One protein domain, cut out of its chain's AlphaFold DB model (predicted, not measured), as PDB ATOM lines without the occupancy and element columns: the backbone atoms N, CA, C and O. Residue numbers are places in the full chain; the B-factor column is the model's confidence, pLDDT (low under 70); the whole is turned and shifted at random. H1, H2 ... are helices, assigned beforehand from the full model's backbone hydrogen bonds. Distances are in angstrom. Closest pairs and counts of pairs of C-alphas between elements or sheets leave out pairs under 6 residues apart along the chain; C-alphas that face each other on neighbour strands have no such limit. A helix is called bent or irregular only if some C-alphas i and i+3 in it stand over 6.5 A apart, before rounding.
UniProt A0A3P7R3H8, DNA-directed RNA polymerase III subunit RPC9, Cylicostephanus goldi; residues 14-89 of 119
ATOM      1  N   TYR A  14     164.435 128.918 166.996       88.25
ATOM      2  CA  TYR A  14     164.459 129.169 168.436       88.25
ATOM      3  C   TYR A  14     164.276 130.658 168.775       88.25
ATOM      4  O   TYR A  14     163.420 131.011 169.589       88.25
ATOM      5  N   GLU A  15     165.032 131.550 168.130       87.69
ATOM      6  CA  GLU A  15     164.920 132.998 168.354       87.69
ATOM      7  C   GLU A  15     163.553 133.532 167.928       87.69
ATOM      8  O   GLU A  15     162.938 134.311 168.660       87.69
ATOM      9  N   VAL A  16     163.036 133.060 166.786       89.50
ATOM     10  CA  VAL A  16     161.686 133.404 166.325       89.50
ATOM     11  C   VAL A  16     160.645 132.929 167.338       89.50
ATOM     12  O   VAL A  16     159.770 133.705 167.716       89.50
ATOM     13  N   LEU A  17     160.751 131.697 167.847       88.06
ATOM     14  CA  LEU A  17     159.839 131.175 168.868       88.06
ATOM     15  C   LEU A  17     159.865 132.018 170.146       88.06
ATOM     16  O   LEU A  17     158.810 132.311 170.716       88.06
ATOM     17  N   ARG A  18     161.051 132.437 170.596       87.94
ATOM     18  CA  ARG A  18     161.200 133.314 171.762       87.94
ATOM     19  C   ARG A  18     160.511 134.662 171.534       87.94
ATOM     20  O   ARG A  18     159.714 135.076 172.375       87.94
ATOM     21  N   LEU A  19     160.764 135.298 170.389       89.88
ATOM     22  CA  LEU A  19     160.204 136.606 170.035       89.88
ATOM     23  C   LEU A  19     158.678 136.567 169.890       89.88
ATOM     24  O   LEU A  19     157.971 137.445 170.388       89.88
ATOM     25  N   VAL A  20     158.153 135.533 169.233       88.94
ATOM     26  CA  VAL A  20     156.711 135.331 169.041       88.94
ATOM     27  C   VAL A  20     156.019 135.095 170.387       88.94
ATOM     28  O   VAL A  20     154.962 135.673 170.642       88.94
ATOM     29  N   ASN A  21     156.624 134.312 171.287       87.44
ATOM     30  CA  ASN A  21     156.095 134.112 172.639       87.44
ATOM     31  C   ASN A  21     156.099 135.400 173.469       87.44
ATOM     32  O   ASN A  21     155.155 135.648 174.220       87.44
ATOM     33  N   GLU A  22     157.136 136.227 173.345       89.25
ATOM     34  CA  GLU A  22     157.189 137.530 174.007       89.25
ATOM     35  C   GLU A  22     156.118 138.481 173.460       89.25
ATOM     36  O   GLU A  22     155.357 139.061 174.235       89.25
ATOM     37  N   SER A  23     155.975 138.545 172.135       88.44
ATOM     38  CA  SER A  23     154.947 139.343 171.454       88.44
ATOM     39  C   SER A  23     153.535 138.909 171.857       88.44
ATOM     40  O   SER A  23     152.668 139.739 172.117       88.44
ATOM     41  N   LYS A  24     153.308 137.596 171.999       85.69
ATOM     42  CA  LYS A  24     152.042 137.051 172.497       85.69
ATOM     43  C   LYS A  24     151.760 137.488 173.937       85.69
ATOM     44  O   LYS A  24     150.657 137.943 174.213       85.69
ATOM     45  N   LYS A  25     152.751 137.416 174.835       86.25
ATOM     46  CA  LYS A  25     152.611 137.902 176.220       86.25
ATOM     47  C   LYS A  25     152.310 139.400 176.277       86.25
ATOM     48  O   LYS A  25     151.576 139.830 177.159       86.25
ATOM     49  N   GLN A  26     152.885 140.194 175.375       86.25
ATOM     50  CA  GLN A  26     152.585 141.623 175.277       86.25
ATOM     51  C   GLN A  26     151.144 141.863 174.807       86.25
ATOM     52  O   GLN A  26     150.439 142.656 175.425       86.25
ATOM     53  N   GLU A  27     150.670 141.137 173.792       83.19
ATOM     54  CA  GLU A  27     149.267 141.197 173.346       83.19
ATOM     55  C   GLU A  27     148.280 140.714 174.418       83.19
ATOM     56  O   GLU A  27     147.189 141.265 174.540       83.19
ATOM     57  N   ASP A  28     148.651 139.713 175.222       82.75
ATOM     58  CA  ASP A  28     147.828 139.221 176.334       82.75
ATOM     59  C   ASP A  28     147.719 140.232 177.491       82.75
ATOM     60  O   ASP A  28     146.733 140.210 178.225       82.75
ATOM     61  N   LYS A  29     148.701 141.133 177.648       85.06
ATOM     62  CA  LYS A  29     148.674 142.216 178.649       85.06
ATOM     63  C   LYS A  29     147.813 143.410 178.231       85.06
ATOM     64  O   LYS A  29     147.462 144.220 179.086       85.06
ATOM     65  N   LYS A  30     147.497 143.551 176.942       84.00
ATOM     66  CA  LYS A  30     146.654 144.644 176.444       84.00
ATOM     67  C   LYS A  30     145.183 144.395 176.768       84.00
ATOM     68  O   LYS A  30     144.721 143.257 176.860       84.00
ATOM     69  N   ALA A  31     144.423 145.478 176.905       81.31
ATOM     70  CA  ALA A  31     142.977 145.392 177.057       81.31
ATOM     71  C   ALA A  31     142.342 144.736 175.816       81.31
ATOM     72  O   ALA A  31     142.810 144.931 174.695       81.31
ATOM     73  N   LYS A  32     141.226 144.008 175.989       74.38
ATOM     74  CA  LYS A  32     140.522 143.313 174.886       74.38
ATOM     75  C   LYS A  32     140.205 144.211 173.681       74.38
ATOM     76  O   LYS A  32     140.133 143.696 172.572       74.38
ATOM     77  N   ASN A  33     140.012 145.512 173.904       76.50
ATOM     78  CA  ASN A  33     139.689 146.484 172.857       76.50
ATOM     79  C   ASN A  33     140.911 146.946 172.040       76.50
ATOM     80  O   ASN A  33     140.740 147.409 170.920       76.50
ATOM     81  N   ASP A  34     142.119 146.805 172.587       78.69
ATOM     82  CA  ASP A  34     143.389 147.204 171.953       78.69
ATOM     83  C   ASP A  34     144.151 145.997 171.367       78.69
ATOM     84  O   ASP A  34     145.234 146.109 170.792       78.69
ATOM     85  N   ARG A  35     143.584 144.795 171.516       79.69
ATOM     86  CA  ARG A  35     144.186 143.561 171.023       79.69
ATOM     87  C   ARG A  35     143.915 143.391 169.534       79.69
ATOM     88  O   ARG A  35     142.764 143.372 169.091       79.69
ATOM     89  N   SER A  36     144.969 143.153 168.759       82.62
ATOM     90  CA  SER A  36     144.817 142.887 167.332       82.62
ATOM     91  C   SER A  36     144.448 141.422 167.103       82.62
ATOM     92  O   SER A  36     145.216 140.500 167.401       82.62
ATOM     93  N   LYS A  37     143.254 141.193 166.539       82.56
ATOM     94  CA  LYS A  37     142.771 139.844 166.194       82.56
ATOM     95  C   LYS A  37     143.688 139.171 165.170       82.56
ATOM     96  O   LYS A  37     144.071 138.024 165.370       82.56
ATOM     97  N   HIS A  38     144.099 139.899 164.127       86.88
ATOM     98  CA  HIS A  38     144.981 139.373 163.081       86.88
ATOM     99  C   HIS A  38     146.353 138.972 163.628       86.88
ATOM    100  O   HIS A  38     146.827 137.873 163.347       86.88
ATOM    101  N   LEU A  39     146.961 139.826 164.459       84.19
ATOM    102  CA  LEU A  39     148.248 139.524 165.082       84.19
ATOM    103  C   LEU A  39     148.137 138.290 165.982       84.19
ATOM    104  O   LEU A  39     148.952 137.381 165.886       84.19
ATOM    105  N   SER A  40     147.085 138.212 166.800       82.50
ATOM    106  CA  SER A  40     146.846 137.064 167.678       82.50
ATOM    107  C   SER A  40     146.687 135.749 166.901       82.50
ATOM    108  O   SER A  40     147.230 134.729 167.327       82.50
ATOM    109  N   THR A  41     146.003 135.764 165.751       86.81
ATOM    110  CA  THR A  41     145.876 134.589 164.873       86.81
ATOM    111  C   THR A  41     147.227 134.171 164.298       86.81
ATOM    112  O   THR A  41     147.597 133.009 164.433       86.81
ATOM    113  N   ILE A  42     147.999 135.108 163.737       87.19
ATOM    114  CA  ILE A  42     149.323 134.811 163.169       87.19
ATOM    115  C   ILE A  42     150.253 134.250 164.250       87.19
ATOM    116  O   ILE A  42     150.868 133.204 164.052       87.19
ATOM    117  N   LEU A  43     150.316 134.894 165.421       86.00
ATOM    118  CA  LEU A  43     151.128 134.427 166.550       86.00
ATOM    119  C   LEU A  43     150.718 133.010 166.981       86.00
ATOM    120  O   LEU A  43     151.581 132.184 167.288       86.00
ATOM    121  N   TYR A  44     149.417 132.706 166.992       84.88
ATOM    122  CA  TYR A  44     148.920 131.377 167.332       84.88
ATOM    123  C   TYR A  44     149.295 130.325 166.286       84.88
ATOM    124  O   TYR A  44     149.757 129.250 166.662       84.88
ATOM    125  N   GLU A  45     149.144 130.616 164.995       84.88
ATOM    126  CA  GLU A  45     149.499 129.672 163.932       84.88
ATOM    127  C   GLU A  45     151.007 129.415 163.879       84.88
ATOM    128  O   GLU A  45     151.433 128.258 163.876       84.88
ATOM    129  N   VAL A  46     151.819 130.473 163.944       82.75
ATOM    130  CA  VAL A  46     153.285 130.372 163.933       82.75
ATOM    131  C   VAL A  46     153.784 129.586 165.144       82.75
ATOM    132  O   VAL A  46     154.582 128.663 164.991       82.75
ATOM    133  N   THR A  47     153.278 129.885 166.345       80.06
ATOM    134  CA  THR A  47     153.699 129.165 167.554       80.06
ATOM    135  C   THR A  47     153.156 127.742 167.562       80.06
ATOM    136  O   THR A  47     153.916 126.792 167.703       80.06
ATOM    137  N   SER A  48     151.835 127.574 167.449       74.50
ATOM    138  CA  SER A  48     151.167 126.314 167.773       74.50
ATOM    139  C   SER A  48     151.169 125.295 166.643       74.50
ATOM    140  O   SER A  48     151.121 124.106 166.948       74.50
ATOM    141  N   LYS A  49     151.182 125.726 165.376       77.19
ATOM    142  CA  LYS A  49     151.157 124.807 164.228       77.19
ATOM    143  C   LYS A  49     152.555 124.561 163.670       77.19
ATOM    144  O   LYS A  49     152.902 123.418 163.394       77.19
ATOM    145  N   TYR A  50     153.358 125.615 163.520       80.81
ATOM    146  CA  TYR A  50     154.664 125.499 162.874       80.81
ATOM    147  C   TYR A  50     155.795 125.245 163.874       80.81
ATOM    148  O   TYR A  50     156.417 124.194 163.855       80.81
ATOM    149  N   LEU A  51     156.049 126.160 164.808       81.44
ATOM    150  CA  LEU A  51     157.247 126.062 165.649       81.44
ATOM    151  C   LEU A  51     157.173 124.929 166.684       81.44
ATOM    152  O   LEU A  51     158.198 124.314 166.966       81.44
ATOM    153  N   LYS A  52     155.981 124.591 167.193       75.56
ATOM    154  CA  LYS A  52     155.785 123.433 168.088       75.56
ATOM    155  C   LYS A  52     156.013 122.070 167.428       75.56
ATOM    156  O   LYS A  52     156.251 121.103 168.137       75.56
ATOM    157  N   THR A  53     155.915 121.970 166.103       77.62
ATOM    158  CA  THR A  53     156.200 120.712 165.386       77.62
ATOM    159  C   THR A  53     157.678 120.585 165.015       77.62
ATOM    160  O   THR A  53     158.122 119.518 164.604       77.62
ATOM    161  N   THR A  54     158.458 121.654 165.202       78.88
ATOM    162  CA  THR A  54     159.905 121.672 164.968       78.88
ATOM    163  C   THR A  54     160.691 121.423 166.262       78.88
ATOM    164  O   THR A  54     160.233 121.802 167.343       78.88
ATOM    165  N   PRO A  55     161.928 120.890 166.182       75.44
ATOM    166  CA  PRO A  55     162.774 120.644 167.356       75.44
ATOM    167  C   PRO A  55     163.218 121.921 168.092       75.44
ATOM    168  O   PRO A  55     163.880 121.837 169.124       75.44
ATOM    169  N   ALA A  56     162.845 123.108 167.601       74.06
ATOM    170  CA  ALA A  56     163.119 124.394 168.237       74.06
ATOM    171  C   ALA A  56     162.459 124.548 169.622       74.06
ATOM    172  O   ALA A  56     162.952 125.321 170.440       74.06
ATOM    173  N   GLN A  57     161.373 123.816 169.910       75.44
ATOM    174  CA  GLN A  57     160.713 123.857 171.223       75.44
ATOM    175  C   GLN A  57     161.586 123.272 172.347       75.44
ATOM    176  O   GLN A  57     161.535 123.748 173.477       75.44
ATOM    177  N   GLU A  58     162.387 122.254 172.041       75.31
ATOM    178  CA  GLU A  58     163.247 121.548 173.000       75.31
ATOM    179  C   GLU A  58     164.693 122.064 172.967       75.31
ATOM    180  O   GLU A  58     165.626 121.406 173.439       75.31
ATOM    181  N   GLN A  59     164.929 123.195 172.300       77.56
ATOM    182  CA  GLN A  59     166.251 123.798 172.205       77.56
ATOM    183  C   GLN A  59     166.528 124.725 173.379       77.56
ATOM    184  O   GLN A  59     165.705 125.555 173.754       77.56
ATOM    185  N   ASN A  60     167.749 124.610 173.897       83.56
ATOM    186  CA  ASN A  60     168.298 125.499 174.906       83.56
ATOM    187  C   ASN A  60     169.424 126.339 174.293       83.56
ATOM    188  O   ASN A  60     170.164 125.832 173.441       83.56
ATOM    189  N   PRO A  61     169.621 127.582 174.767       85.31
ATOM    190  CA  PRO A  61     170.676 128.458 174.263       85.31
ATOM    191  C   PRO A  61     172.066 127.825 174.431       85.31
ATOM    192  O   PRO A  61     172.875 127.862 173.512       85.31
ATOM    193  N   GLU A  62     172.306 127.118 175.539       86.25
ATOM    194  CA  GLU A  62     173.568 126.408 175.788       86.25
ATOM    195  C   GLU A  62     173.855 125.304 174.759       86.25
ATOM    196  O   GLU A  62     175.005 125.063 174.388       86.25
ATOM    197  N   VAL A  63     172.812 124.611 174.289       83.50
ATOM    198  CA  VAL A  63     172.945 123.551 173.279       83.50
ATOM    199  C   VAL A  63     173.274 124.165 171.921       83.50
ATOM    200  O   VAL A  63     174.125 123.640 171.205       83.50
ATOM    201  N   ILE A  64     172.651 125.299 171.591       84.94
ATOM    202  CA  ILE A  64     172.931 126.049 170.363       84.94
ATOM    203  C   ILE A  64     174.381 126.549 170.371       84.94
ATOM    204  O   ILE A  64     175.099 126.344 169.395       84.94
ATOM    205  N   GLU A  65     174.858 127.115 171.482       86.50
ATOM    206  CA  GLU A  65     176.253 127.551 171.610       86.50
ATOM    207  C   GLU A  65     177.251 126.401 171.453       86.50
ATOM    208  O   GLU A  65     178.257 126.538 170.752       86.50
ATOM    209  N   LYS A  66     176.981 125.251 172.085       85.44
ATOM    210  CA  LYS A  66     177.811 124.048 171.933       85.44
ATOM    211  C   LYS A  66     177.853 123.586 170.479       85.44
ATOM    212  O   LYS A  66     178.930 123.258 169.985       85.44
ATOM    213  N   LEU A  67     176.716 123.607 169.786       82.25
ATOM    214  CA  LEU A  67     176.633 123.224 168.380       82.25
ATOM    215  C   LEU A  67     177.406 124.199 167.483       82.25
ATOM    216  O   LEU A  67     178.184 123.746 166.651       82.25
ATOM    217  N   ILE A  68     177.282 125.513 167.701       83.69
ATOM    218  CA  ILE A  68     178.050 126.535 166.969       83.69
ATOM    219  C   ILE A  68     179.560 126.315 167.150       83.69
ATOM    220  O   ILE A  68     180.305 126.323 166.169       83.69
ATOM    221  N   LYS A  69     180.017 126.051 168.381       86.00
ATOM    222  CA  LYS A  69     181.430 125.741 168.668       86.00
ATOM    223  C   LYS A  69     181.887 124.449 167.986       86.00
ATOM    224  O   LYS A  69     182.989 124.408 167.449       86.00
ATOM    225  N   ALA A  70     181.040 123.421 167.964       82.00
ATOM    226  CA  ALA A  70     181.341 122.150 167.308       82.00
ATOM    227  C   ALA A  70     181.423 122.276 165.778       82.00
ATOM    228  O   ALA A  70     182.211 121.568 165.153       82.00
ATOM    229  N   VAL A  71     180.647 123.184 165.171       78.88
ATOM    230  CA  VAL A  71     180.662 123.393 163.715       78.88
ATOM    231  C   VAL A  71     181.637 124.460 163.224       78.88
ATOM    232  O   VAL A  71     181.951 124.487 162.034       78.88
ATOM    233  N   ALA A  72     182.166 125.295 164.122       80.75
ATOM    234  CA  ALA A  72     183.206 126.278 163.826       80.75
ATOM    235  C   ALA A  72     184.383 125.737 162.974       80.75
ATOM    236  O   ALA A  72     184.743 126.401 161.998       80.75
ATOM    237  N   PRO A  73     184.962 124.542 163.240       80.75
ATOM    238  CA  PRO A  73     186.068 124.021 162.430       80.75
ATOM    239  C   PRO A  73     185.680 123.648 160.990       80.75
ATOM    240  O   PRO A  73     186.547 123.601 160.119       80.75
ATOM    241  N   TYR A  74     184.393 123.426 160.702       75.56
ATOM    242  CA  TYR A  74     183.920 122.970 159.390       75.56
ATOM    243  C   TYR A  74     183.658 124.110 158.390       75.56
ATOM    244  O   TYR A  74     183.271 123.842 157.251       75.56
ATOM    245  N   LYS A  75     183.888 125.377 158.781       76.38
ATOM    246  CA  LYS A  75     183.717 126.574 157.928       76.38
ATOM    247  C   LYS A  75     182.371 126.585 157.181       76.38
ATOM    248  O   LYS A  75     182.323 126.768 155.961       76.38
ATOM    249  N   LEU A  76     181.288 126.337 157.916       74.81
ATOM    250  CA  LEU A  76     179.924 126.452 157.396       74.81
ATOM    251  C   LEU A  76     179.541 127.927 157.234       74.81
ATOM    252  O   LEU A  76     179.984 128.794 157.988       74.81
ATOM    253  N   THR A  77     178.710 128.215 156.239       81.44
ATOM    254  CA  THR A  77     178.083 129.528 156.073       81.44
ATOM    255  C   THR A  77     177.010 129.752 157.140       81.44
ATOM    256  O   THR A  77     176.421 128.802 157.652       81.44
ATOM    257  N   ALA A  78     176.689 131.016 157.438       79.00
ATOM    258  CA  ALA A  78     175.669 131.355 158.437       79.00
ATOM    259  C   ALA A  78     174.304 130.691 158.154       79.00
ATOM    260  O   ALA A  78     173.620 130.262 159.080       79.00
ATOM    261  N   ALA A  79     173.934 130.546 156.876       79.19
ATOM    262  CA  ALA A  79     172.707 129.867 156.467       79.19
ATOM    263  C   ALA A  79     172.748 128.352 156.736       79.19
ATOM    264  O   ALA A  79     171.761 127.787 157.200       79.19
ATOM    265  N   GLU A  80     173.886 127.699 156.493       77.12
ATOM    266  CA  GLU A  80     174.069 126.269 156.773       77.12
ATOM    267  C   GLU A  80     174.067 125.998 158.279       77.12
ATOM    268  O   GLU A  80     173.401 125.070 158.736       77.12
ATOM    269  N   THR A  81     174.744 126.841 159.064       81.44
ATOM    270  CA  THR A  81     174.723 126.761 160.529       81.44
ATOM    271  C   THR A  81     173.310 126.965 161.072       81.44
ATOM    272  O   THR A  81     172.855 126.170 161.890       81.44
ATOM    273  N   MET A  82     172.577 127.972 160.580       84.25
ATOM    274  CA  MET A  82     171.179 128.209 160.961       84.25
ATOM    275  C   MET A  82     170.290 127.009 160.617       84.25
ATOM    276  O   MET A  82     169.466 126.591 161.426       84.25
ATOM    277  N   GLN A  83     170.460 126.427 159.429       81.75
ATOM    278  CA  GLN A  83     169.659 125.288 158.996       81.75
ATOM    279  C   GLN A  83     169.962 124.026 159.810       81.75
ATOM    280  O   GLN A  83     169.037 123.296 160.162       81.75
ATOM    281  N   LEU A  84     171.225 123.809 160.176       81.38
ATOM    282  CA  LEU A  84     171.617 122.727 161.074       81.38
ATOM    283  C   LEU A  84     170.993 122.891 162.465       81.38
ATOM    284  O   LEU A  84     170.455 121.926 163.009       81.38
ATOM    285  N   ILE A  85     171.022 124.114 163.008       83.56
ATOM    286  CA  ILE A  85     170.355 124.442 164.271       83.56
ATOM    287  C   ILE A  85     168.857 124.142 164.152       83.56
ATOM    288  O   ILE A  85     168.311 123.443 164.995       83.56
ATOM    289  N   ASN A  86     168.190 124.596 163.092       84.25
ATOM    290  CA  ASN A  86     166.740 124.450 162.947       84.25
ATOM    291  C   ASN A  86     166.271 123.001 162.751       84.25
ATOM    292  O   ASN A  86     165.185 122.654 163.215       84.25
ATOM    293  N   LEU A  87     167.051 122.178 162.047       79.75
ATOM    294  CA  LEU A  87     166.667 120.803 161.717       79.75
ATOM    295  C   LEU A  87     167.054 119.790 162.793       79.75
ATOM    296  O   LEU A  87     166.389 118.767 162.883       79.75
ATOM    297  N   ARG A  88     168.098 120.062 163.592       77.94
ATOM    298  CA  ARG A  88     168.643 119.143 164.610       77.94
ATOM    299  C   ARG A  88     168.676 117.681 164.107       77.94
ATOM    300  O   ARG A  88     167.957 116.834 164.635       77.94
ATOM    301  N   PRO A  89     169.478 117.374 163.074       74.81
ATOM    302  CA  PRO A  89     169.597 116.006 162.588       74.81
ATOM    303  C   PRO A  89     170.158 115.114 163.698       74.81
ATOM    304  O   PRO A  89     171.143 115.468 164.352       74.81
TER     305      PRO A  89
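AT A GLANCE: This is residues 14 to 89 of the 119 residues of the protein "DNA-directed RNA polymerase III subunit RPC9" of Cylicostephanus goldi (UniProt A0A3P7R3H8). Two lobes set end to end make a loose rod: a helical hairpin of H2 and H1 in one, a V of H4 and H5 in the other, with the short H3 between them. The turn of the hairpin, residues 29 to 34, sticks out at one tip. The printed part has 76 residues with five named helices, H1 to H5 in chain order, and no named strand; the class is all helix. It is loose, with a radius of gyration of the C-alphas of 15.7 A and spans of 53 by 20 by 19 A.

HOW THE PARTS SIT: H2, residues 37 to 53, touches H1, residues 14 to 29, closest at the C-alphas of Leu 43 and Val 20, 6.2 A apart. This hairpin runs opposite ways at a tilt of 36 degrees, only just steep. H1 touches H3, residues 55 to 58, with residues 14 to 17 alone; the closest C-alphas, Tyr 14 and Ala 56, are 5.0 A apart. H3 and H5, residues 78 to 87, only just touch, with 3 pairs of C-alphas within 8 A, the closest those of Ala 56 and Asn 86 at 6.4 A. H5 touches H4, residues 61 to 74, at a steep tilt of 50 degrees, opposite ways; their closest C-alphas, Ile 85 and Ile 64, are 6.8 A apart. H4 is apart from H1, H2 and H3. In H1 and H5 every O i to N i+4 pair is within hydrogen-bond range, in H2 9 of 13 and in H4 8 of 10; H3 is too short for such a pair.

IN THESE COORDINATES: H2 is 23.4 A long, H1 22.9 A, H4 20.7 A, H5 14.3 A and H3 5.7 A. H1 begins at C-alpha 14 (164.459, 129.169, 168.436); H5 ends at C-alpha 87 (166.667, 120.803, 161.717). H4 is irregular: C-alphas 70 and 73 are 7.0 A apart.

THE WHOLE: The two farthest C-alphas, Asn 33 and Pro 73, are 52.6 A apart. The printed part has no cut and no long link. Its mean pLDDT is 82.2, and no printed residue is under 70.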